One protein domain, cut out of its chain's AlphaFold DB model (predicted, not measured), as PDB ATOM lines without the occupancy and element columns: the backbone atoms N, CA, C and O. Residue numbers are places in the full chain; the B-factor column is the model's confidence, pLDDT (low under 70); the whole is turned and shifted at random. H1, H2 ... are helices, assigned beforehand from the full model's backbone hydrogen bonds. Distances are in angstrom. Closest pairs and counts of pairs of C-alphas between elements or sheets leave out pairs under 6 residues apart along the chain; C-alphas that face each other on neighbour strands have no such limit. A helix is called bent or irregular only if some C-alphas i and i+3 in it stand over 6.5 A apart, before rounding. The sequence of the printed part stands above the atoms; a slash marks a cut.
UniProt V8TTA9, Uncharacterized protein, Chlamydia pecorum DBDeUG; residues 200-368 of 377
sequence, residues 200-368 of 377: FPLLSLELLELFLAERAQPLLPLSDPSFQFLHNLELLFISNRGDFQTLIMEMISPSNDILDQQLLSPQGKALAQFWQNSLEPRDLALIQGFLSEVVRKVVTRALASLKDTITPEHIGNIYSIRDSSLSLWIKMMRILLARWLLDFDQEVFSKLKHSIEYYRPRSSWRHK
ATOM      1  N   PHE A 200     276.807 248.848 258.552       55.31
ATOM      2  CA  PHE A 200     275.434 248.486 258.933       55.31
ATOM      3  C   PHE A 200     275.013 248.686 260.410       55.31
ATOM      4  O   PHE A 200     273.804 248.725 260.658       55.31
ATOM      5  N   PRO A 201     275.915 248.926 261.389       64.31
ATOM      6  CA  PRO A 201     275.537 249.421 262.713       64.31
ATOM      7  C   PRO A 201     274.763 250.738 262.652       64.31
ATOM      8  O   PRO A 201     273.844 250.956 263.433       64.31
ATOM      9  N   LEU A 202     275.090 251.604 261.691       71.06
ATOM     10  CA  LEU A 202     274.354 252.845 261.488       71.06
ATOM     11  C   LEU A 202     272.930 252.560 260.978       71.06
ATOM     12  O   LEU A 202     271.979 253.189 261.428       71.06
ATOM     13  N   LEU A 203     272.763 251.552 260.114       70.81
ATOM     14  CA  LEU A 203     271.471 251.204 259.518       70.81
ATOM     15  C   LEU A 203     270.544 250.565 260.542       70.81
ATOM     16  O   LEU A 203     269.369 250.907 260.599       70.81
ATOM     17  N   SER A 204     271.073 249.694 261.402       75.25
ATOM     18  CA  SER A 204     270.295 249.158 262.522       75.25
ATOM     19  C   SER A 204     269.833 250.260 263.479       75.25
ATOM     20  O   SER A 204     268.700 250.206 263.956       75.25
ATOM     21  N   LEU A 205     270.648 251.296 263.702       81.44
ATOM     22  CA  LEU A 205     270.272 252.441 264.529       81.44
ATOM     23  C   LEU A 205     269.236 253.358 263.880       81.44
ATOM     24  O   LEU A 205     268.320 253.783 264.577       81.44
ATOM     25  N   GLU A 206     269.327 253.640 262.579       82.19
ATOM     26  CA  GLU A 206     268.291 254.409 261.871       82.19
ATOM     27  C   GLU A 206     266.950 253.676 261.875       82.19
ATOM     28  O   GLU A 206     265.908 254.264 262.155       82.19
ATOM     29  N   LEU A 207     266.980 252.367 261.632       83.69
ATOM     30  CA  LEU A 207     265.803 251.511 261.688       83.69
ATOM     31  C   LEU A 207     265.161 251.501 263.082       83.69
ATOM     32  O   LEU A 207     263.939 251.613 263.202       83.69
ATOM     33  N   LEU A 208     265.976 251.412 264.138       87.62
ATOM     34  CA  LEU A 208     265.506 251.526 265.517       87.62
ATOM     35  C   LEU A 208     264.960 252.924 265.822       87.62
ATOM     36  O   LEU A 208     263.931 253.028 266.484       87.62
ATOM     37  N   GLU A 209     265.614 253.990 265.353       89.69
ATOM     38  CA  GLU A 209     265.155 255.368 265.552       89.69
ATOM     39  C   GLU A 209     263.763 255.555 264.964       89.69
ATOM     40  O   GLU A 209     262.864 255.982 265.686       89.69
ATOM     41  N   LEU A 210     263.562 255.142 263.713       85.12
ATOM     42  CA  LEU A 210     262.282 255.277 263.034       85.12
ATOM     43  C   LEU A 210     261.202 254.389 263.677       85.12
ATOM     44  O   LEU A 210     260.079 254.842 263.906       85.12
ATOM     45  N   PHE A 211     261.537 253.149 264.054       88.62
ATOM     46  CA  PHE A 211     260.626 252.261 264.788       88.62
ATOM     47  C   PHE A 211     260.177 252.858 266.132       88.62
ATOM     48  O   PHE A 211     259.008 252.731 266.519       88.62
ATOM     49  N   LEU A 212     261.098 253.507 266.849       90.75
ATOM     50  CA  LEU A 212     260.824 254.184 268.113       90.75
ATOM     51  C   LEU A 212     260.074 255.499 267.896       90.75
ATOM     52  O   LEU A 212     259.198 255.814 268.695       90.75
ATOM     53  N   ALA A 213     260.363 256.245 266.830       88.00
ATOM     54  CA  ALA A 213     259.705 257.506 266.495       88.00
ATOM     55  C   ALA A 213     258.195 257.333 266.282       88.00
ATOM     56  O   ALA A 213     257.418 258.179 266.710       88.00
ATOM     57  N   GLU A 214     257.770 256.207 265.708       86.88
ATOM     58  CA  GLU A 214     256.349 255.870 265.536       86.88
ATOM     59  C   GLU A 214     255.592 255.664 266.854       86.88
ATOM     60  O   GLU A 214     254.370 255.791 266.900       86.88
ATOM     61  N   ARG A 215     256.312 255.306 267.920       87.56
ATOM     62  CA  ARG A 215     255.755 254.976 269.243       87.56
ATOM     63  C   ARG A 215     256.008 256.067 270.269       87.56
ATOM     64  O   ARG A 215     255.317 256.143 271.283       87.56
ATOM     65  N   ALA A 216     257.021 256.884 270.025       87.94
ATOM     66  CA  ALA A 216     257.411 257.973 270.882       87.94
ATOM     67  C   ALA A 216     256.303 259.022 270.952       87.94
ATOM     68  O   ALA A 216     255.700 259.410 269.953       87.94
ATOM     69  N   GLN A 217     256.066 259.513 272.162       85.50
ATOM     70  CA  GLN A 217     255.215 260.671 272.388       85.50
ATOM     71  C   GLN A 217     256.056 261.798 272.987       85.50
ATOM     72  O   GLN A 217     257.042 261.526 273.682       85.50
ATOM     73  N   PRO A 218     255.680 263.069 272.760       83.88
ATOM     74  CA  PRO A 218     256.309 264.184 273.447       83.88
ATOM     75  C   PRO A 218     256.318 263.933 274.955       83.88
ATOM     76  O   PRO A 218     255.300 263.555 275.534       83.88
ATOM     77  N   LEU A 219     257.466 264.150 275.597       84.81
ATOM     78  CA  LEU A 219     257.563 263.993 277.043       84.81
ATOM     79  C   LEU A 219     256.690 265.057 277.723       84.81
ATOM     80  O   LEU A 219     256.967 266.258 277.645       84.81
ATOM     81  N   LEU A 220     255.627 264.599 278.378       84.38
ATOM     82  CA  LEU A 220     254.687 265.406 279.150       84.38
ATOM     83  C   LEU A 220     254.881 265.142 280.650       84.38
ATOM     84  O   LEU A 220     255.436 264.106 281.019       84.38
ATOM     85  N   PRO A 221     254.422 266.050 281.536       86.69
ATOM     86  CA  PRO A 221     254.361 265.763 282.963       86.69
ATOM     87  C   PRO A 221     253.590 264.465 283.226       86.69
ATOM     88  O   PRO A 221     252.475 264.294 282.729       86.69
ATOM     89  N   LEU A 222     254.193 263.570 284.003       85.62
ATOM     90  CA  LEU A 222     253.632 262.266 284.337       85.62
ATOM     91  C   LEU A 222     252.401 262.421 285.246       85.62
ATOM     92  O   LEU A 222     252.317 263.359 286.047       85.62
ATOM     93  N   SER A 223     251.458 261.484 285.148       86.88
ATOM     94  CA  SER A 223     250.448 261.272 286.190       86.88
ATOM     95  C   SER A 223     251.103 260.631 287.422       86.88
ATOM     96  O   SER A 223     252.183 260.045 287.321       86.88
ATOM     97  N   ASP A 224     250.478 260.735 288.599       86.50
ATOM     98  CA  ASP A 224     251.003 260.081 289.808       86.50
ATOM     99  C   ASP A 224     251.166 258.550 289.635       86.50
ATOM    100  O   ASP A 224     252.231 258.042 289.999       86.50
ATOM    101  N   PRO A 225     250.212 257.813 289.020       86.88
ATOM    102  CA  PRO A 225     250.377 256.387 288.731       86.88
ATOM    103  C   PRO A 225     251.532 256.100 287.767       86.88
ATOM    104  O   PRO A 225     252.364 255.236 288.052       86.88
ATOM    105  N   SER A 226     251.645 256.847 286.661       88.56
ATOM    106  CA  SER A 226     252.742 256.662 285.703       88.56
ATOM    107  C   SER A 226     254.103 256.996 286.304       88.56
ATOM    108  O   SER A 226     255.082 256.308 286.025       88.56
ATOM    109  N   PHE A 227     254.178 258.016 287.162       90.56
ATOM    110  CA  PHE A 227     255.397 258.362 287.888       90.56
ATOM    111  C   PHE A 227     255.826 257.246 288.839       90.56
ATOM    112  O   PHE A 227     256.984 256.835 288.809       90.56
ATOM    113  N   GLN A 228     254.903 256.731 289.658       89.81
ATOM    114  CA  GLN A 228     255.197 255.622 290.569       89.81
ATOM    115  C   GLN A 228     255.646 254.381 289.800       89.81
ATOM    116  O   GLN A 228     256.623 253.739 290.181       89.81
ATOM    117  N   PHE A 229     254.978 254.078 288.687       92.44
ATOM    118  CA  PHE A 229     255.344 252.961 287.834       92.44
ATOM    119  C   PHE A 229     256.761 253.090 287.269       92.44
ATOM    120  O   PHE A 229     257.581 252.189 287.441       92.44
ATOM    121  N   LEU A 230     257.067 254.219 286.625       92.00
ATOM    122  CA  LEU A 230     258.374 254.463 286.018       92.00
ATOM    123  C   LEU A 230     259.491 254.519 287.066       92.00
ATOM    124  O   LEU A 230     260.599 254.065 286.798       92.00
ATOM    125  N   HIS A 231     259.201 255.010 288.271       91.25
ATOM    126  CA  HIS A 231     260.151 254.976 289.378       91.25
ATOM    127  C   HIS A 231     260.387 253.549 289.897       91.25
ATOM    128  O   HIS A 231     261.521 253.168 290.171       91.25
ATOM    129  N   ASN A 232     259.353 252.707 289.963       91.69
ATOM    130  CA  ASN A 232     259.530 251.289 290.285       91.69
ATOM    131  C   ASN A 232     260.315 250.548 289.190       91.69
ATOM    132  O   ASN A 232     261.115 249.668 289.501       91.69
ATOM    133  N   LEU A 233     260.137 250.931 287.922       92.38
ATOM    134  CA  LEU A 233     260.942 250.431 286.807       92.38
ATOM    135  C   LEU A 233     262.410 250.880 286.920       92.38
ATOM    136  O   LEU A 233     263.310 250.076 286.699       92.38
ATOM    137  N   GLU A 234     262.672 252.128 287.322       92.88
ATOM    138  CA  GLU A 234     264.021 252.618 287.644       92.88
ATOM    139  C   GLU A 234     264.664 251.778 288.761       92.88
ATOM    140  O   GLU A 234     265.799 251.323 288.623       92.88
ATOM    141  N   LEU A 235     263.943 251.528 289.857       90.38
ATOM    142  CA  LEU A 235     264.444 250.708 290.962       90.38
ATOM    143  C   LEU A 235     264.717 249.262 290.529       90.38
ATOM    144  O   LEU A 235     265.690 248.660 290.989       90.38
ATOM    145  N   LEU A 236     263.912 248.730 289.605       89.81
ATOM    146  CA  LEU A 236     264.114 247.399 289.045       89.81
ATOM    147  C   LEU A 236     265.437 247.285 288.280       89.81
ATOM    148  O   LEU A 236     266.054 246.231 288.327       89.81
ATOM    149  N   PHE A 237     265.932 248.350 287.641       88.00
ATOM    150  CA  PHE A 237     267.264 248.317 287.023       88.00
ATOM    151  C   PHE A 237     268.371 248.030 288.046       88.00
ATOM    152  O   PHE A 237     269.306 247.281 287.761       88.00
ATOM    153  N   ILE A 238     268.256 248.610 289.244       87.44
ATOM    154  CA  ILE A 238     269.240 248.448 290.321       87.44
ATOM    155  C   ILE A 238     269.187 247.024 290.883       87.44
ATOM    156  O   ILE A 238     270.233 246.449 291.185       87.44
ATOM    157  N   SER A 239     267.989 246.447 291.023       81.94
ATOM    158  CA  SER A 239     267.817 245.111 291.604       81.94
ATOM    159  C   SER A 239     267.976 243.971 290.593       81.94
ATOM    160  O   SER A 239     268.525 242.926 290.941       81.94
ATOM    161  N   ASN A 240     267.519 244.144 289.350       80.19
ATOM    162  CA  ASN A 240     267.583 243.151 288.281       80.19
ATOM    163  C   ASN A 240     267.532 243.791 286.876       80.19
ATOM    164  O   ASN A 240     266.468 244.044 286.304       80.19
ATOM    165  N   ARG A 241     268.713 243.954 286.266       80.81
ATOM    166  CA  ARG A 241     268.871 244.514 284.911       80.81
ATOM    167  C   ARG A 241     268.159 243.705 283.820       80.81
ATOM    168  O   ARG A 241     267.652 244.302 282.876       80.81
ATOM    169  N   GLY A 242     268.086 242.378 283.946       77.75
ATOM    170  CA  GLY A 242     267.435 241.521 282.946       77.75
ATOM    171  C   GLY A 242     265.921 241.728 282.900       77.75
ATOM    172  O   GLY A 242     265.341 241.866 281.821       77.75
ATOM    173  N   ASP A 243     265.283 241.838 284.067       79.50
ATOM    174  CA  ASP A 243     263.851 242.140 284.152       79.50
ATOM    175  C   ASP A 243     263.549 243.553 283.634       79.50
ATOM    176  O   ASP A 243     262.560 243.751 282.931       79.50
ATOM    177  N   PHE A 244     264.419 244.526 283.929       85.81
ATOM    178  CA  PHE A 244     264.310 245.890 283.405       85.81
ATOM    179  C   PHE A 244     264.334 245.928 281.872       85.81
ATOM    180  O   PHE A 244     263.433 246.500 281.258       85.81
ATOM    181  N   GLN A 245     265.327 245.288 281.246       82.19
ATOM    182  CA  GLN A 245     265.447 245.217 279.785       82.19
ATOM    183  C   GLN A 245     264.227 244.529 279.161       82.19
ATOM    184  O   GLN A 245     263.658 245.026 278.189       82.19
ATOM    185  N   THR A 246     263.792 243.416 279.759       81.38
ATOM    186  CA  THR A 246     262.635 242.644 279.292       81.38
ATOM    187  C   THR A 246     261.354 243.474 279.340       81.38
ATOM    188  O   THR A 246     260.591 243.482 278.377       81.38
ATOM    189  N   LEU A 247     261.132 244.215 280.430       86.06
ATOM    190  CA  LEU A 247     259.947 245.057 280.584       86.06
ATOM    191  C   LEU A 247     259.957 246.274 279.659       86.06
ATOM    192  O   LEU A 247     258.920 246.582 279.077       86.06
ATOM    193  N   ILE A 248     261.102 246.935 279.463       88.94
ATOM    194  CA  ILE A 248     261.216 248.022 278.477       88.94
ATOM    195  C   ILE A 248     260.907 247.506 277.071       88.94
ATOM    196  O   ILE A 248     260.121 248.125 276.352       88.94
ATOM    197  N   MET A 249     261.495 246.370 276.686       84.88
ATOM    198  CA  MET A 249     261.248 245.753 275.385       84.88
ATOM    199  C   MET A 249     259.758 245.445 275.189       84.88
ATOM    200  O   MET A 249     259.209 245.775 274.141       84.88
ATOM    201  N   GLU A 250     259.103 244.849 276.188       82.81
ATOM    202  CA  GLU A 250     257.676 244.519 276.121       82.81
ATOM    203  C   GLU A 250     256.788 245.765 276.028       82.81
ATOM    204  O   GLU A 250     255.812 245.784 275.288       82.81
ATOM    205  N   MET A 251     257.121 246.831 276.754       87.81
ATOM    206  CA  MET A 251     256.326 248.060 276.729       87.81
ATOM    207  C   MET A 251     256.410 248.769 275.380       87.81
ATOM    208  O   MET A 251     255.401 249.283 274.900       87.81
ATOM    209  N   ILE A 252     257.596 248.795 274.770       86.25
ATOM    210  CA  ILE A 252     257.826 249.438 273.469       86.25
ATOM    211  C   ILE A 252     257.278 248.572 272.325       86.25
ATOM    212  O   ILE A 252     256.718 249.086 271.356       86.25
ATOM    213  N   SER A 253     257.424 247.252 272.417       80.31
ATOM    214  CA  SER A 253     257.011 246.309 271.380       80.31
ATOM    215  C   SER A 253     256.241 245.132 271.989       80.31
ATOM    216  O   SER A 253     256.792 244.028 272.054       80.31
ATOM    217  N   PRO A 254     254.980 245.346 272.411       69.81
ATOM    218  CA  PRO A 254     254.179 244.303 273.042       69.81
ATOM    219  C   PRO A 254     253.945 243.143 272.075       69.81
ATOM    220  O   PRO A 254     253.653 243.361 270.895       69.81
ATOM    221  N   SER A 255     254.066 241.908 272.564       61.53
ATOM    222  CA  SER A 255     253.727 240.713 271.788       61.53
ATOM    223  C   SER A 255     252.476 240.027 272.309       61.53
ATOM    224  O   SER A 255     252.254 239.932 273.510       61.53
ATOM    225  N   ASN A 256     251.687 239.469 271.386       48.56
ATOM    226  CA  ASN A 256     250.597 238.549 271.731       48.56
ATOM    227  C   ASN A 256     251.122 237.229 272.318       48.56
ATOM    228  O   ASN A 256     250.393 236.558 273.046       48.56
ATOM    229  N   ASP A 257     252.384 236.887 272.039       46.72
ATOM    230  CA  ASP A 257     253.144 235.940 272.845       46.72
ATOM    231  C   ASP A 257     253.413 236.618 274.181       46.72
ATOM    232  O   ASP A 257     254.385 237.356 274.357       46.72
ATOM    233  N   ILE A 258     252.452 236.435 275.082       42.34
ATOM    234  CA  ILE A 258     252.533 236.784 276.490       42.34
ATOM    235  C   ILE A 258     253.934 236.386 276.935       42.34
ATOM    236  O   ILE A 258     254.326 235.240 276.714       42.34
ATOM    237  N   LEU A 259     254.676 237.341 277.515       48.44
ATOM    238  CA  LEU A 259     255.847 237.071 278.344       48.44
ATOM    239  C   LEU A 259     255.735 235.649 278.888       48.44
ATOM    240  O   LEU A 259     254.745 235.353 279.563       48.44
ATOM    241  N   ASP A 260     256.729 234.793 278.677       47.19
ATOM    242  CA  ASP A 260     256.922 233.694 279.611       47.19
ATOM    243  C   ASP A 260     257.237 234.376 280.947       47.19
ATOM    244  O   ASP A 260     258.393 234.537 281.336       47.19
ATOM    245  N   GLN A 261     256.194 234.854 281.644       51.78
ATOM    246  CA  GLN A 261     256.274 235.592 282.894       51.78
ATOM    247  C   GLN A 261     257.084 234.748 283.866       51.78
ATOM    248  O   GLN A 261     257.745 235.303 284.724       51.78
ATOM    249  N   GLN A 262     257.107 233.424 283.673       50.91
ATOM    250  CA  GLN A 262     257.992 232.451 284.297       50.91
ATOM    251  C   GLN A 262     259.457 232.903 284.432       50.91
ATOM    252  O   GLN A 262     260.020 232.648 285.497       50.91
ATOM    253  N   LEU A 263     260.034 233.593 283.438       63.09
ATOM    254  CA  LEU A 263     261.437 234.029 283.417       63.09
ATOM    255  C   LEU A 263     261.716 235.300 284.232       63.09
ATOM    256  O   LEU A 263     262.861 235.514 284.625       63.09
ATOM    257  N   LEU A 264     260.698 236.118 284.517       71.38
ATOM    258  CA  LEU A 264     260.867 237.303 285.356       71.38
ATOM    259  C   LEU A 264     261.043 236.911 286.828       71.38
ATOM    260  O   LEU A 264     260.417 235.966 287.334       71.38
ATOM    261  N   SER A 265     261.833 237.700 287.556       79.94
ATOM    262  CA  SER A 265     261.862 237.606 289.016       79.94
ATOM    263  C   SER A 265     260.486 237.951 289.614       79.94
ATOM    264  O   SER A 265     259.648 238.561 288.945       79.94
ATOM    265  N   PRO A 266     260.215 237.617 290.888       85.00
ATOM    266  CA  PRO A 266     258.966 238.006 291.547       85.00
ATOM    267  C   PRO A 266     258.689 239.517 291.491       85.00
ATOM    268  O   PRO A 266     257.540 239.918 291.322       85.00
ATOM    269  N   GLN A 267     259.736 240.347 291.578       83.81
ATOM    270  CA  GLN A 267     259.620 241.804 291.463       83.81
ATOM    271  C   GLN A 267     259.253 242.224 290.034       83.81
ATOM    272  O   GLN A 267     258.329 243.015 289.850       83.81
ATOM    273  N   GLY A 268     259.912 241.642 289.026       84.50
ATOM    274  CA  GLY A 268     259.583 241.869 287.619       84.50
ATOM    275  C   GLY A 268     258.155 241.434 287.282       84.50
ATOM    276  O   GLY A 268     257.422 242.184 286.644       84.50
ATOM    277  N   LYS A 269     257.719 240.263 287.770       84.88
ATOM    278  CA  LYS A 269     256.342 239.757 287.613       84.88
ATOM    279  C   LYS A 269     255.319 240.713 288.208       84.88
ATOM    280  O   LYS A 269     254.341 241.037 287.541       84.88
ATOM    281  N   ALA A 270     255.544 241.174 289.438       86.25
ATOM    282  CA  ALA A 270     254.639 242.104 290.107       86.25
ATOM    283  C   ALA A 270     254.519 243.424 289.332       86.25
ATOM    284  O   ALA A 270     253.413 243.924 289.133       86.25
ATOM    285  N   LEU A 271     255.642 243.955 288.836       87.44
ATOM    286  CA  LEU A 271     255.641 245.180 288.041       87.44
ATOM    287  C   LEU A 271     254.947 244.984 286.683       87.44
ATOM    288  O   LEU A 271     254.141 245.821 286.286       87.44
ATOM    289  N   ALA A 272     255.192 243.859 286.004       85.56
ATOM    290  CA  ALA A 272     254.522 243.500 284.754       85.56
ATOM    291  C   ALA A 272     253.001 243.351 284.932       85.56
ATOM    292  O   ALA A 272     252.229 243.837 284.110       85.56
ATOM    293  N   GLN A 273     252.562 242.721 286.025       85.12
ATOM    294  CA  GLN A 273     251.143 242.565 286.351       85.12
ATOM    295  C   GLN A 273     250.479 243.900 286.680       85.12
ATOM    296  O   GLN A 273     249.368 244.150 286.218       85.12
ATOM    297  N   PHE A 274     251.148 244.760 287.451       84.81
ATOM    298  CA  PHE A 274     250.644 246.101 287.741       84.81
ATOM    299  C   PHE A 274     250.491 246.921 286.456       84.81
ATOM    300  O   PHE A 274     249.475 247.585 286.263       84.81
ATOM    301  N   TRP A 275     251.469 246.820 285.551       84.44
ATOM    302  CA  TRP A 275     251.377 247.426 284.232       84.44
ATOM    303  C   TRP A 275     250.160 246.903 283.467       84.44
ATOM    304  O   TRP A 275     249.285 247.683 283.128       84.44
ATOM    305  N   GLN A 276     250.035 245.593 283.265       80.31
ATOM    306  CA  GLN A 276     248.978 245.028 282.418       80.31
ATOM    307  C   GLN A 276     247.559 245.183 282.988       80.31
ATOM    308  O   GLN A 276     246.611 245.301 282.215       80.31
ATOM    309  N   ASN A 277     247.400 245.175 284.315       79.94
ATOM    310  CA  ASN A 277     246.088 244.982 284.942       79.94
ATOM    311  C   ASN A 277     245.606 246.154 285.804       79.94
ATOM    312  O   ASN A 277     244.444 246.158 286.203       79.94
ATOM    313  N   SER A 278     246.474 247.102 286.171       76.56
ATOM    314  CA  SER A 278     246.148 248.113 287.194       76.56
ATOM    315  C   SER A 278     246.234 249.558 286.715       76.56
ATOM    316  O   SER A 278     245.769 250.448 287.424       76.56
ATOM    317  N   LEU A 279     246.806 249.807 285.540       82.94
ATOM    318  CA  LEU A 279     246.908 251.149 284.973       82.94
ATOM    319  C   LEU A 279     245.779 251.428 283.984       82.94
ATOM    320  O   LEU A 279     245.381 250.565 283.202       82.94
ATOM    321  N   GLU A 280     245.284 252.665 283.994       85.25
ATOM    322  CA  GLU A 280     244.310 253.102 283.001       85.25
ATOM    323  C   GLU A 280     244.937 253.106 281.595       85.25
ATOM    324  O   GLU A 280     246.126 253.406 281.450       85.25
ATOM    325  N   PRO A 281     244.153 252.878 280.522       85.56
ATOM    326  CA  PRO A 281     244.656 252.880 279.143       85.56
ATOM    327  C   PRO A 281     245.445 254.139 278.769       85.56
ATOM    328  O   PRO A 281     246.404 254.090 278.000       85.56
ATOM    329  N   ARG A 282     245.059 255.282 279.345       86.50
ATOM    330  CA  ARG A 282     245.753 256.553 279.154       86.50
ATOM    331  C   ARG A 282     247.144 256.552 279.786       86.50
ATOM    332  O   ARG A 282     248.085 257.025 279.154       86.50
ATOM    333  N   ASP A 283     247.270 256.036 281.005       85.31
ATOM    334  CA  ASP A 283     248.555 255.936 281.699       85.31
ATOM    335  C   ASP A 283     249.466 254.909 281.017       85.31
ATOM    336  O   ASP A 283     250.667 255.144 280.913       85.31
ATOM    337  N   LEU A 284     248.899 253.822 280.480       87.19
ATOM    338  CA  LEU A 284     249.623 252.846 279.662       87.19
ATOM    339  C   LEU A 284     250.242 253.489 278.426       87.19
ATOM    340  O   LEU A 284     251.454 253.395 278.236       87.19
ATOM    341  N   ALA A 285     249.433 254.190 277.629       87.56
ATOM    342  CA  ALA A 285     249.911 254.882 276.437       87.56
ATOM    343  C   ALA A 285     250.968 255.944 276.784       87.56
ATOM    344  O   ALA A 285     251.971 256.074 276.082       87.56
ATOM    345  N   LEU A 286     250.777 256.665 277.895       88.38
ATOM    346  CA  LEU A 286     251.718 257.678 278.365       88.38
ATOM    347  C   LEU A 286     253.059 257.058 278.782       88.38
ATOM    348  O   LEU A 286     254.102 257.573 278.396       88.38
ATOM    349  N   ILE A 287     253.053 255.939 279.508       90.19
ATOM    350  CA  ILE A 287     254.270 255.202 279.885       90.19
ATOM    351  C   ILE A 287     254.984 254.655 278.648       90.19
ATOM    352  O   ILE A 287     256.197 254.822 278.525       90.19
ATOM    353  N   GLN A 288     254.250 254.034 277.722       90.88
ATOM    354  CA  GLN A 288     254.812 253.484 276.486       90.88
ATOM    355  C   GLN A 288     255.461 254.575 275.631       90.88
ATOM    356  O   GLN A 288     256.607 254.424 275.203       90.88
ATOM    357  N   GLY A 289     254.762 255.696 275.431       90.44
ATOM    358  CA  GLY A 289     255.276 256.840 274.682       90.44
ATOM    359  C   GLY A 289     256.479 257.489 275.362       90.44
ATOM    360  O   GLY A 289     257.457 257.827 274.692       90.44
ATOM    361  N   PHE A 290     256.446 257.597 276.693       92.38
ATOM    362  CA  PHE A 290     257.546 258.130 277.494       92.38
ATOM    363  C   PHE A 290     258.803 257.261 277.380       92.38
ATOM    364  O   PHE A 290     259.886 257.777 277.108       92.38
ATOM    365  N   LEU A 291     258.670 255.943 277.551       93.25
ATOM    366  CA  LEU A 291     259.786 255.004 277.434       93.25
ATOM    367  C   LEU A 291     260.343 254.961 276.013       93.25
ATOM    368  O   LEU A 291     261.560 255.024 275.841       93.25
ATOM    369  N   SER A 292     259.468 254.926 275.006       93.62
ATOM    370  CA  SER A 292     259.873 254.947 273.597       93.62
ATOM    371  C   SER A 292     260.694 256.195 273.279       93.62
ATOM    372  O   SER A 292     261.755 256.086 272.674       93.62
ATOM    373  N   GLU A 293     260.284 257.371 273.762       94.19
ATOM    374  CA  GLU A 293     261.022 258.624 273.557       94.19
ATOM    375  C   GLU A 293     262.344 258.677 274.345       94.19
ATOM    376  O   GLU A 293     263.339 259.219 273.857       94.19
ATOM    377  N   VAL A 294     262.398 258.101 275.551       93.62
ATOM    378  CA  VAL A 294     263.652 257.973 276.314       93.62
ATOM    379  C   VAL A 294     264.660 257.115 275.555       93.62
ATOM    380  O   VAL A 294     265.798 257.553 275.367       93.62
ATOM    381  N   VAL A 295     264.249 255.932 275.092       93.75
ATOM    382  CA  VAL A 295     265.115 255.031 274.319       93.75
ATOM    383  C   VAL A 295     265.495 255.673 272.986       93.75
ATOM    384  O   VAL A 295     266.677 255.674 272.638       93.75
ATOM    385  N   ARG A 296     264.547 256.321 272.292       93.56
ATOM    386  CA  ARG A 296     264.811 257.042 271.040       93.56
ATOM    387  C   ARG A 296     265.911 258.077 271.217       93.56
ATOM    388  O   ARG A 296     266.855 258.083 270.446       93.56
ATOM    389  N   LYS A 297     265.874 258.888 272.279       91.62
ATOM    390  CA  LYS A 297     266.925 259.889 272.553       91.62
ATOM    391  C   LYS A 297     268.316 259.288 272.760       91.62
ATOM    392  O   LYS A 297     269.300 259.971 272.475       91.62
ATOM    393  N   VAL A 298     268.414 258.068 273.287       91.38
ATOM    394  CA  VAL A 298     269.695 257.355 273.412       91.38
ATOM    395  C   VAL A 298     270.151 256.866 272.037       91.38
ATOM    396  O   VAL A 298     271.276 257.159 271.639       91.38
ATOM    397  N   VAL A 299     269.254 256.239 271.271       89.06
ATOM    398  CA  VAL A 299     269.518 255.780 269.894       89.06
ATOM    399  C   VAL A 299     269.937 256.939 268.985       89.06
ATOM    400  O   VAL A 299     270.989 256.867 268.363       89.06
ATOM    401  N   THR A 300     269.199 258.053 268.960       88.06
ATOM    402  CA  THR A 300     269.528 259.239 268.149       88.06
ATOM    403  C   THR A 300     270.890 259.831 268.517       88.06
ATOM    404  O   THR A 300     271.609 260.330 267.655       88.06
ATOM    405  N   ARG A 301     271.277 259.785 269.798       88.00
ATOM    406  CA  ARG A 301     272.602 260.252 270.225       88.00
ATOM    407  C   ARG A 301     273.708 259.330 269.714       88.00
ATOM    408  O   ARG A 301     274.737 259.837 269.278       88.00
ATOM    409  N   ALA A 302     273.498 258.016 269.778       83.50
ATOM    410  CA  ALA A 302     274.426 257.037 269.222       83.50
ATOM    411  C   ALA A 302     274.517 257.144 267.692       83.50
ATOM    412  O   ALA A 302     275.602 257.060 267.133       83.50
ATOM    413  N   LEU A 303     273.399 257.424 267.020       82.00
ATOM    414  CA  LEU A 303     273.372 257.703 265.588       82.00
ATOM    415  C   LEU A 303     274.248 258.917 265.238       82.00
ATOM    416  O   LEU A 303     275.085 258.850 264.347       82.00
ATOM    417  N   ALA A 304     274.095 260.017 265.979       80.69
ATOM    418  CA  ALA A 304     274.816 261.263 265.725       80.69
ATOM    419  C   ALA A 304     276.337 261.178 265.963       80.69
ATOM    420  O   ALA A 304     277.071 262.065 265.523       80.69
ATOM    421  N   SER A 305     276.825 260.161 266.683       76.31
ATOM    422  CA  SER A 305     278.262 259.967 266.927       76.31
ATOM    423  C   SER A 305     278.968 259.180 265.816       76.31
ATOM    424  O   SER A 305     280.200 259.197 265.751       76.31
ATOM    425  N   LEU A 306     278.214 258.538 264.922       73.75
ATOM    426  CA  LEU A 306     278.717 257.787 263.776       73.75
ATOM    427  C   LEU A 306     278.804 258.704 262.539       73.75
ATOM    428  O   LEU A 306     277.941 259.547 262.313       73.75
ATOM    429  N   LYS A 307     279.886 258.586 261.757       55.66
ATOM    430  CA  LYS A 307     280.260 259.543 260.690       55.66
ATOM    431  C   LYS A 307     279.984 259.076 259.256       55.66
ATOM    432  O   LYS A 307     280.487 259.696 258.321       55.66
ATOM    433  N   ASP A 308     279.180 258.038 259.073       61.44
ATOM    434  CA  ASP A 308     278.919 257.480 257.745       61.44
ATOM    435  C   ASP A 308     277.576 257.938 257.173       61.44
ATOM    436  O   ASP A 308     276.651 258.305 257.894       61.44
ATOM    437  N   THR A 309     277.477 257.947 255.846       57.62
ATOM    438  CA  THR A 309     276.255 258.322 255.131       57.62
ATOM    439  C   THR A 309     275.483 257.077 254.727       57.62
ATOM    440  O   THR A 309     275.915 256.343 253.834       57.62
ATOM    441  N   ILE A 310     274.319 256.870 255.335       61.97
ATOM    442  CA  ILE A 310     273.309 255.956 254.804       61.97
ATOM    443  C   ILE A 310     272.515 256.681 253.727       61.97
ATOM    444  O   ILE A 310     272.166 257.853 253.861       61.97
ATOM    445  N   THR A 311     272.255 255.990 252.620       63.19
ATOM    446  CA  THR A 311     271.369 256.502 251.581       63.19
ATOM    447  C   THR A 311     269.916 256.178 251.945       63.19
ATOM    448  O   THR A 311     269.636 255.079 252.431       63.19
ATOM    449  N   PRO A 312     268.962 257.079 251.658       58.09
ATOM    450  CA  PRO A 312     267.531 256.814 251.837       58.09
ATOM    451  C   PRO A 312     267.050 255.524 251.154       58.09
ATOM    452  O   PRO A 312     266.102 254.898 251.614       58.09
ATOM    453  N   GLU A 313     267.731 255.098 250.087       58.19
ATOM    454  CA  GLU A 313     267.485 253.827 249.399       58.19
ATOM    455  C   GLU A 313     267.756 252.613 250.302       58.19
ATOM    456  O   GLU A 313     266.938 251.701 250.345       58.19
ATOM    457  N   HIS A 314     268.841 252.601 251.088       58.38
ATOM    458  CA  HIS A 314     269.111 251.506 252.032       58.38
ATOM    459  C   HIS A 314     268.016 251.383 253.099       58.38
ATOM    460  O   HIS A 314     267.612 250.269 253.440       58.38
ATOM    461  N   ILE A 315     267.512 252.519 253.592       61.66
ATOM    462  CA  ILE A 315     266.410 252.566 254.559       61.66
ATOM    463  C   ILE A 315     265.124 252.059 253.903       61.66
ATOM    464  O   ILE A 315     264.485 251.158 254.438       61.66
ATOM    465  N   GLY A 316     264.771 252.591 252.727       57.16
ATOM    466  CA  GLY A 316     263.561 252.226 251.986       57.16
ATOM    467  C   GLY A 316     263.505 250.740 251.626       57.16
ATOM    468  O   GLY A 316     262.471 250.096 251.789       57.16
ATOM    469  N   ASN A 317     264.642 250.165 251.239       56.59
ATOM    470  CA  ASN A 317     264.753 248.750 250.899       56.59
ATOM    471  C   ASN A 317     264.468 247.840 252.101       56.59
ATOM    472  O   ASN A 317     263.792 246.827 251.950       56.59
ATOM    473  N   ILE A 318     264.914 248.205 253.307       60.56
ATOM    474  CA  ILE A 318     264.607 247.436 254.522       60.56
ATOM    475  C   ILE A 318     263.189 247.735 255.028       60.56
ATOM    476  O   ILE A 318     262.505 246.833 255.508       60.56
ATOM    477  N   TYR A 319     262.702 248.964 254.853       62.88
ATOM    478  CA  TYR A 319     261.319 249.334 255.155       62.88
ATOM    479  C   TYR A 319     260.292 248.588 254.296       62.88
ATOM    480  O   TYR A 319     259.195 248.327 254.781       62.88
ATOM    481  N   SER A 320     260.655 248.138 253.091       59.16
ATOM    482  CA  SER A 320     259.790 247.280 252.267       59.16
ATOM    483  C   SER A 320     259.368 245.975 252.969       59.16
ATOM    484  O   SER A 320     258.309 245.427 252.671       59.16
ATOM    485  N   ILE A 321     260.145 245.507 253.961       60.66
ATOM    486  CA  ILE A 321     259.801 244.353 254.813       60.66
ATOM    487  C   ILE A 321     258.591 244.664 255.701       60.66
ATOM    488  O   ILE A 321     257.771 243.788 255.962       60.66
ATOM    489  N   ARG A 322     258.456 245.906 256.178       64.12
ATOM    490  CA  ARG A 322     257.296 246.340 256.967       64.12
ATOM    491  C   ARG A 322     256.017 246.280 256.144       64.12
ATOM    492  O   ARG A 322     255.001 245.808 256.652       64.12
ATOM    493  N   ASP A 323     256.088 246.765 254.909       63.88
ATOM    494  CA  ASP A 323     254.935 246.870 254.017       63.88
ATOM    495  C   ASP A 323     254.478 245.494 253.517       63.88
ATOM    496  O   ASP A 323     253.287 245.279 253.306       63.88
ATOM    497  N   SER A 324     255.401 244.534 253.402       59.44
ATOM    498  CA  SER A 324     255.089 243.152 253.027       59.44
ATOM    499  C   SER A 324     254.698 242.265 254.214       59.44
ATOM    500  O   SER A 324     253.818 241.413 254.093       59.44
ATOM    501  N   SER A 325     255.340 242.432 255.376       67.12
ATOM    502  CA  SER A 325     255.093 241.618 256.565       67.12
ATOM    503  C   SER A 325     255.378 242.374 257.867       67.12
ATOM    504  O   SER A 325     256.467 242.334 258.450       67.12
ATOM    505  N   LEU A 326     254.329 243.005 258.397       73.06
ATOM    506  CA  LEU A 326     254.391 243.748 259.656       73.06
ATOM    507  C   LEU A 326     254.823 242.880 260.853       73.06
ATOM    508  O   LEU A 326     255.549 243.351 261.726       73.06
ATOM    509  N   SER A 327     254.399 241.613 260.910       70.31
ATOM    510  CA  SER A 327     254.770 240.697 261.999       70.31
ATOM    511  C   SER A 327     256.275 240.423 262.021       70.31
ATOM    512  O   SER A 327     256.894 240.413 263.089       70.31
ATOM    513  N   LEU A 328     256.879 240.263 260.844       67.69
ATOM    514  CA  LEU A 328     258.313 240.058 260.694       67.69
ATOM    515  C   LEU A 328     259.123 241.288 261.040       67.69
ATOM    516  O   LEU A 328     260.101 241.199 261.781       67.69
ATOM    517  N   TRP A 329     258.670 242.435 260.549       74.62
ATOM    518  CA  TRP A 329     259.239 243.723 260.893       74.62
ATOM    519  C   TRP A 329     259.285 243.943 262.407       74.62
ATOM    520  O   TRP A 329     260.341 244.248 262.959       74.62
ATOM    521  N   ILE A 330     258.163 243.713 263.095       78.94
ATOM    522  CA  ILE A 330     258.082 243.839 264.556       78.94
ATOM    523  C   ILE A 330     259.055 242.869 265.234       78.94
ATOM    524  O   ILE A 330     259.781 243.266 266.144       78.94
ATOM    525  N   LYS A 331     259.126 241.614 264.774       73.25
ATOM    526  CA  LYS A 331     260.063 240.620 265.314       73.25
ATOM    527  C   LYS A 331     261.523 241.050 265.124       73.25
ATOM    528  O   LYS A 331     262.324 240.883 266.043       73.25
ATOM    529  N   MET A 332     261.866 241.632 263.975       75.56
ATOM    530  CA  MET A 332     263.219 242.102 263.662       75.56
ATOM    531  C   MET A 332     263.605 243.268 264.561       75.56
ATOM    532  O   MET A 332     264.637 243.217 265.228       75.56
ATOM    533  N   MET A 333     262.734 244.275 264.645       83.12
ATOM    534  CA  MET A 333     262.946 245.444 265.496       83.12
ATOM    535  C   MET A 333     263.044 245.070 266.964       83.12
ATOM    536  O   MET A 333     263.877 245.617 267.677       83.12
ATOM    537  N   ARG A 334     262.260 244.089 267.415       80.62
ATOM    538  CA  ARG A 334     262.348 243.586 268.785       80.62
ATOM    539  C   ARG A 334     263.697 242.936 269.079       80.62
ATOM    540  O   ARG A 334     264.253 243.193 270.141       80.62
ATOM    541  N   ILE A 335     264.235 242.127 268.165       72.69
ATOM    542  CA  ILE A 335     265.555 241.499 268.345       72.69
ATOM    543  C   ILE A 335     266.663 242.559 268.345       72.69
ATOM    544  O   ILE A 335     267.518 242.539 269.232       72.69
ATOM    545  N   LEU A 336     266.613 243.512 267.410       79.12
ATOM    546  CA  LEU A 336     267.552 244.637 267.365       79.12
ATOM    547  C   LEU A 336     267.489 245.468 268.650       79.12
ATOM    548  O   LEU A 336     268.524 245.773 269.235       79.12
ATOM    549  N   LEU A 337     266.283 245.779 269.131       83.00
ATOM    550  CA  LEU A 337     266.068 246.542 270.356       83.00
ATOM    551  C   LEU A 337     266.570 245.783 271.588       83.00
ATOM    552  O   LEU A 337     267.252 246.371 272.420       83.00
ATOM    553  N   ALA A 338     266.263 244.489 271.704       75.50
ATOM    554  CA  ALA A 338     266.730 243.654 272.808       75.50
ATOM    555  C   ALA A 338     268.259 243.632 272.874       75.50
ATOM    556  O   ALA A 338     268.840 243.813 273.940       75.50
ATOM    557  N   ARG A 339     268.908 243.462 271.718       70.94
ATOM    558  CA  ARG A 339     270.365 243.470 271.619       70.94
ATOM    559  C   ARG A 339     270.952 244.837 271.946       70.94
ATOM    560  O   ARG A 339     271.877 244.915 272.741       70.94
ATOM    561  N   TRP A 340     270.379 245.905 271.401       80.00
ATOM    562  CA  TRP A 340     270.806 247.267 271.704       80.00
ATOM    563  C   TRP A 340     270.692 247.588 273.199       80.00
ATOM    564  O   TRP A 340     271.596 248.173 273.792       80.00
ATOM    565  N   LEU A 341     269.608 247.154 273.847       77.81
ATOM    566  CA  LEU A 341     269.425 247.330 275.284       77.81
ATOM    567  C   LEU A 341     270.475 246.573 276.109       77.81
ATOM    568  O   LEU A 341     270.836 247.070 277.168       77.81
ATOM    569  N   LEU A 342     271.002 245.431 275.654       76.25
ATOM    570  CA  LEU A 342     272.083 244.741 276.375       76.25
ATOM    571  C   LEU A 342     273.348 245.599 276.483       76.25
ATOM    572  O   LEU A 342     274.009 245.572 277.521       76.25
ATOM    573  N   ASP A 343     273.654 246.363 275.435       75.44
ATOM    574  CA  ASP A 343     274.874 247.164 275.352       75.44
ATOM    575  C   ASP A 343     274.693 248.577 275.950       75.44
ATOM    576  O   ASP A 343     275.649 249.150 276.474       75.44
ATOM    577  N   PHE A 344     273.471 249.132 275.924       82.88
ATOM    578  CA  PHE A 344     273.188 250.536 276.277       82.88
ATOM    579  C   PHE A 344     272.189 250.734 277.430       82.88
ATOM    580  O   PHE A 344     271.761 251.861 277.699       82.88
ATOM    581  N   ASP A 345     271.810 249.681 278.154       81.00
ATOM    582  CA  ASP A 345     270.877 249.774 279.287       81.00
ATOM    583  C   ASP A 345     271.293 250.792 280.364       81.00
ATOM    584  O   ASP A 345     270.421 251.433 280.944       81.00
ATOM    585  N   GLN A 346     272.589 250.998 280.622       85.69
ATOM    586  CA  GLN A 346     273.069 252.017 281.566       85.69
ATOM    587  C   GLN A 346     272.747 253.439 281.101       85.69
ATOM    588  O   GLN A 346     272.344 254.284 281.907       85.69
ATOM    589  N   GLU A 347     272.906 253.717 279.807       89.62
ATOM    590  CA  GLU A 347     272.571 255.019 279.232       89.62
ATOM    591  C   GLU A 347     271.061 255.244 279.231       89.62
ATOM    592  O   GLU A 347     270.597 256.330 279.594       89.62
ATOM    593  N   VAL A 348     270.294 254.201 278.896       91.19
ATOM    594  CA  VAL A 348     268.829 254.211 278.973       91.19
ATOM    595  C   VAL A 348     268.373 254.456 280.406       91.19
ATOM    596  O   VAL A 348     267.554 255.343 280.626       91.19
ATOM    597  N   PHE A 349     268.941 253.759 281.390       92.69
ATOM    598  CA  PHE A 349     268.652 253.967 282.808       92.69
ATOM    599  C   PHE A 349     268.961 255.400 283.255       92.69
ATOM    600  O   PHE A 349     268.107 256.064 283.842       92.69
ATOM    601  N   SER A 350     270.154 255.910 282.938       93.50
ATOM    602  CA  SER A 350     270.555 257.277 283.289       93.50
ATOM    603  C   SER A 350     269.597 258.312 282.693       93.50
ATOM    604  O   SER A 350     269.130 259.228 283.379       93.50
ATOM    605  N   LYS A 351     269.234 258.135 281.415       93.25
ATOM    606  CA  LYS A 351     268.305 259.026 280.722       93.25
ATOM    607  C   LYS A 351     266.883 258.910 281.265       93.25
ATOM    608  O   LYS A 351     266.211 259.937 281.388       93.25
ATOM    609  N   LEU A 352     266.443 257.700 281.602       93.75
ATOM    610  CA  LEU A 352     265.145 257.421 282.200       93.75
ATOM    611  C   LEU A 352     265.022 258.119 283.552       93.75
ATOM    612  O   LEU A 352     264.112 258.925 283.727       93.75
ATOM    613  N   LYS A 353     265.985 257.901 284.452       94.69
ATOM    614  CA  LYS A 353     266.055 258.543 285.770       94.69
ATOM    615  C   LYS A 353     265.954 260.063 285.668       94.69
ATOM    616  O   LYS A 353     265.096 260.679 286.296       94.69
ATOM    617  N   HIS A 354     266.783 260.666 284.815       93.62
ATOM    618  CA  HIS A 354     266.759 262.113 284.608       93.62
ATOM    619  C   HIS A 354     265.408 262.604 284.061       93.62
ATOM    620  O   HIS A 354     264.903 263.646 284.475       93.62
ATOM    621  N   SER A 355     264.803 261.851 283.139       91.44
ATOM    622  CA  SER A 355     263.517 262.222 282.544       91.44
ATOM    623  C   SER A 355     262.371 262.099 283.555       91.44
ATOM    624  O   SER A 355     261.528 262.989 283.614       91.44
ATOM    625  N   ILE A 356     262.342 261.049 284.380       91.19
ATOM    626  CA  ILE A 356     261.335 260.865 285.440       91.19
ATOM    627  C   ILE A 356     261.357 262.049 286.414       91.19
ATOM    628  O   ILE A 356     260.306 262.570 286.788       91.19
ATOM    629  N   GLU A 357     262.551 262.497 286.801       89.19
ATOM    630  CA  GLU A 357     262.717 263.610 287.732       89.19
ATOM    631  C   GLU A 357     262.286 264.949 287.115       89.19
ATOM    632  O   GLU A 357     261.552 265.717 287.742       89.19
ATOM    633  N   TYR A 358     262.669 265.203 285.861       89.38
ATOM    634  CA  TYR A 358     262.313 266.432 285.148       89.38
ATOM    635  C   TYR A 358     260.805 266.539 284.862       89.38
ATOM    636  O   TYR A 358     260.218 267.616 284.985       89.38
ATOM    637  N   TYR A 359     260.158 265.425 284.507       88.25
ATOM    638  CA  TYR A 359     258.732 265.362 284.163       88.25
ATOM    639  C   TYR A 359     257.845 264.894 285.325       88.25
ATOM    640  O   TYR A 359     256.736 264.402 285.109       88.25
ATOM    641  N   ARG A 360     258.306 265.070 286.568       87.56
ATOM    642  CA  ARG A 360     257.555 264.721 287.780       87.56
ATOM    643  C   ARG A 360     256.143 265.343 287.780       87.56
ATOM    644  O   ARG A 360     255.986 266.481 287.318       87.56
ATOM    645  N   PRO A 361     255.125 264.661 288.349       84.12
ATOM    646  CA  PRO A 361     253.782 265.211 288.465       84.12
ATOM    647  C   PRO A 361     253.806 266.603 289.090       84.12
ATOM    648  O   PRO A 361     254.403 266.835 290.150       84.12
ATOM    649  N   ARG A 362     253.152 267.562 288.430       74.88
ATOM    650  CA  ARG A 362     252.990 268.900 288.999       74.88
ATOM    651  C   ARG A 362     252.103 268.762 290.225       74.88
ATOM    652  O   ARG A 362     250.937 268.402 290.100       74.88
ATOM    653  N   SER A 363     252.644 269.073 291.401       62.03
ATOM    654  CA  SER A 363     251.879 269.048 292.647       62.03
ATOM    655  C   SER A 363     250.596 269.863 292.467       62.03
ATOM    656  O   SER A 363     250.658 271.091 292.327       62.03
ATOM    657  N   SER A 364     249.440 269.202 292.463       58.66
ATOM    658  CA  SER A 364     248.168 269.916 292.497       58.66
ATOM    659  C   SER A 364     248.130 270.776 293.766       58.66
ATOM    660  O   SER A 364     248.650 270.381 294.814       58.66
ATOM    661  N   TRP A 365     247.528 271.966 293.704       58.53
ATOM    662  CA  TRP A 365     247.371 272.829 294.886       58.53
ATOM    663  C   TRP A 365     246.704 272.084 296.056       58.53
ATOM    664  O   TRP A 365     247.056 272.304 297.209       58.53
ATOM    665  N   ARG A 366     245.828 271.118 295.747       53.78
ATOM    666  CA  ARG A 366     245.213 270.196 296.712       53.78
ATOM    667  C   ARG A 366     246.234 269.302 297.429       53.78
ATOM    668  O   ARG A 366     246.136 269.152 298.638       53.78
ATOM    669  N   HIS A 367     247.239 268.773 296.730       55.97
ATOM    670  CA  HIS A 367     248.328 267.996 297.342       55.97
ATOM    671  C   HIS A 367     249.286 268.857 298.179       55.97
ATOM    672  O   HIS A 367     249.775 268.405 299.213       55.97
ATOM    673  N   LYS A 368     249.534 270.111 297.774       55.81
ATOM    674  CA  LYS A 368     250.282 271.081 298.595       55.81
ATOM    675  C   LYS A 368     249.524 271.446 299.877       55.81
ATOM    676  O   LYS A 368     250.137 271.484 300.939       55.81
TER     677      LYS A 368
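What this domain is: This is residues 200 to 368 of the 377 residues of an uncharacterized protein of Chlamydia pecorum DBDeUG (UniProt V8TTA9). One long helix, H5, runs through the middle; a bundle of H2, H3 and H4 packs on its first half through H2 and H3, and H1 runs beside its later half. H7 bends sharply, its arm H7a packing on H1 and H3 and its arm H7b on H2 and H5; H6 packs on H1, and H8 ends a tail away from the body. The 169 printed residues have eight named helices, H1 to H8 in chain order, and no named strand: all helix. The whole is compact, with a radius of gyration of the C-alphas of 16.6 A, and only just elongated, spanning 54 by 35 by 28 A.

How they stand to each other: H1, residues 200 to 213, touches H5, residues 281 to 305, with residues 292 to 303 of H5 alone, at a shallow tilt of 28 degrees, opposite ways; the closest C-alphas, Leu 212 and Ser 292, are 5.6 A apart. H2, residues 224 to 239, and H3, residues 241 to 252, form a hairpin, closest at the C-alphas of Phe 237 and Phe 244, 5.3 A. H4, residues 266 to 278, joins them in a bundle, helices side by side. H6 is residues 312 to 324. H7, residues 326 to 358, was assigned as one helix by its hydrogen bonds but is bent, C-alphas 343 and 346 being 8.1 A apart; H7a, 326 to 343, and H7b, 346 to 358, are about perpendicular, 85 degrees. H8, residues 365 to 368, touches no helix. Every O i to N i+4 pair is within hydrogen-bond range in H1, H3, H4, H5 and H7b, against 11 of 12 in H2, 7 of 9 in H6 and 13 of 14 in H7a; H8 is too short for such a pair.

Where its parts are: C-alpha 200 begins H1 at (275.434, 248.486, 258.933); C-alpha 368 ends H8 at (250.282, 271.081, 298.595). H5 is 36.5 A long, H7a 26.0 A.

The domain as a whole: The C-alphas farthest apart, Glu 313 and Lys 368, are 54.9 A apart. The printed part has no cut; H3 to H4 is a long link. Confidence is under 70 in 38 residues, among them 307 to 325.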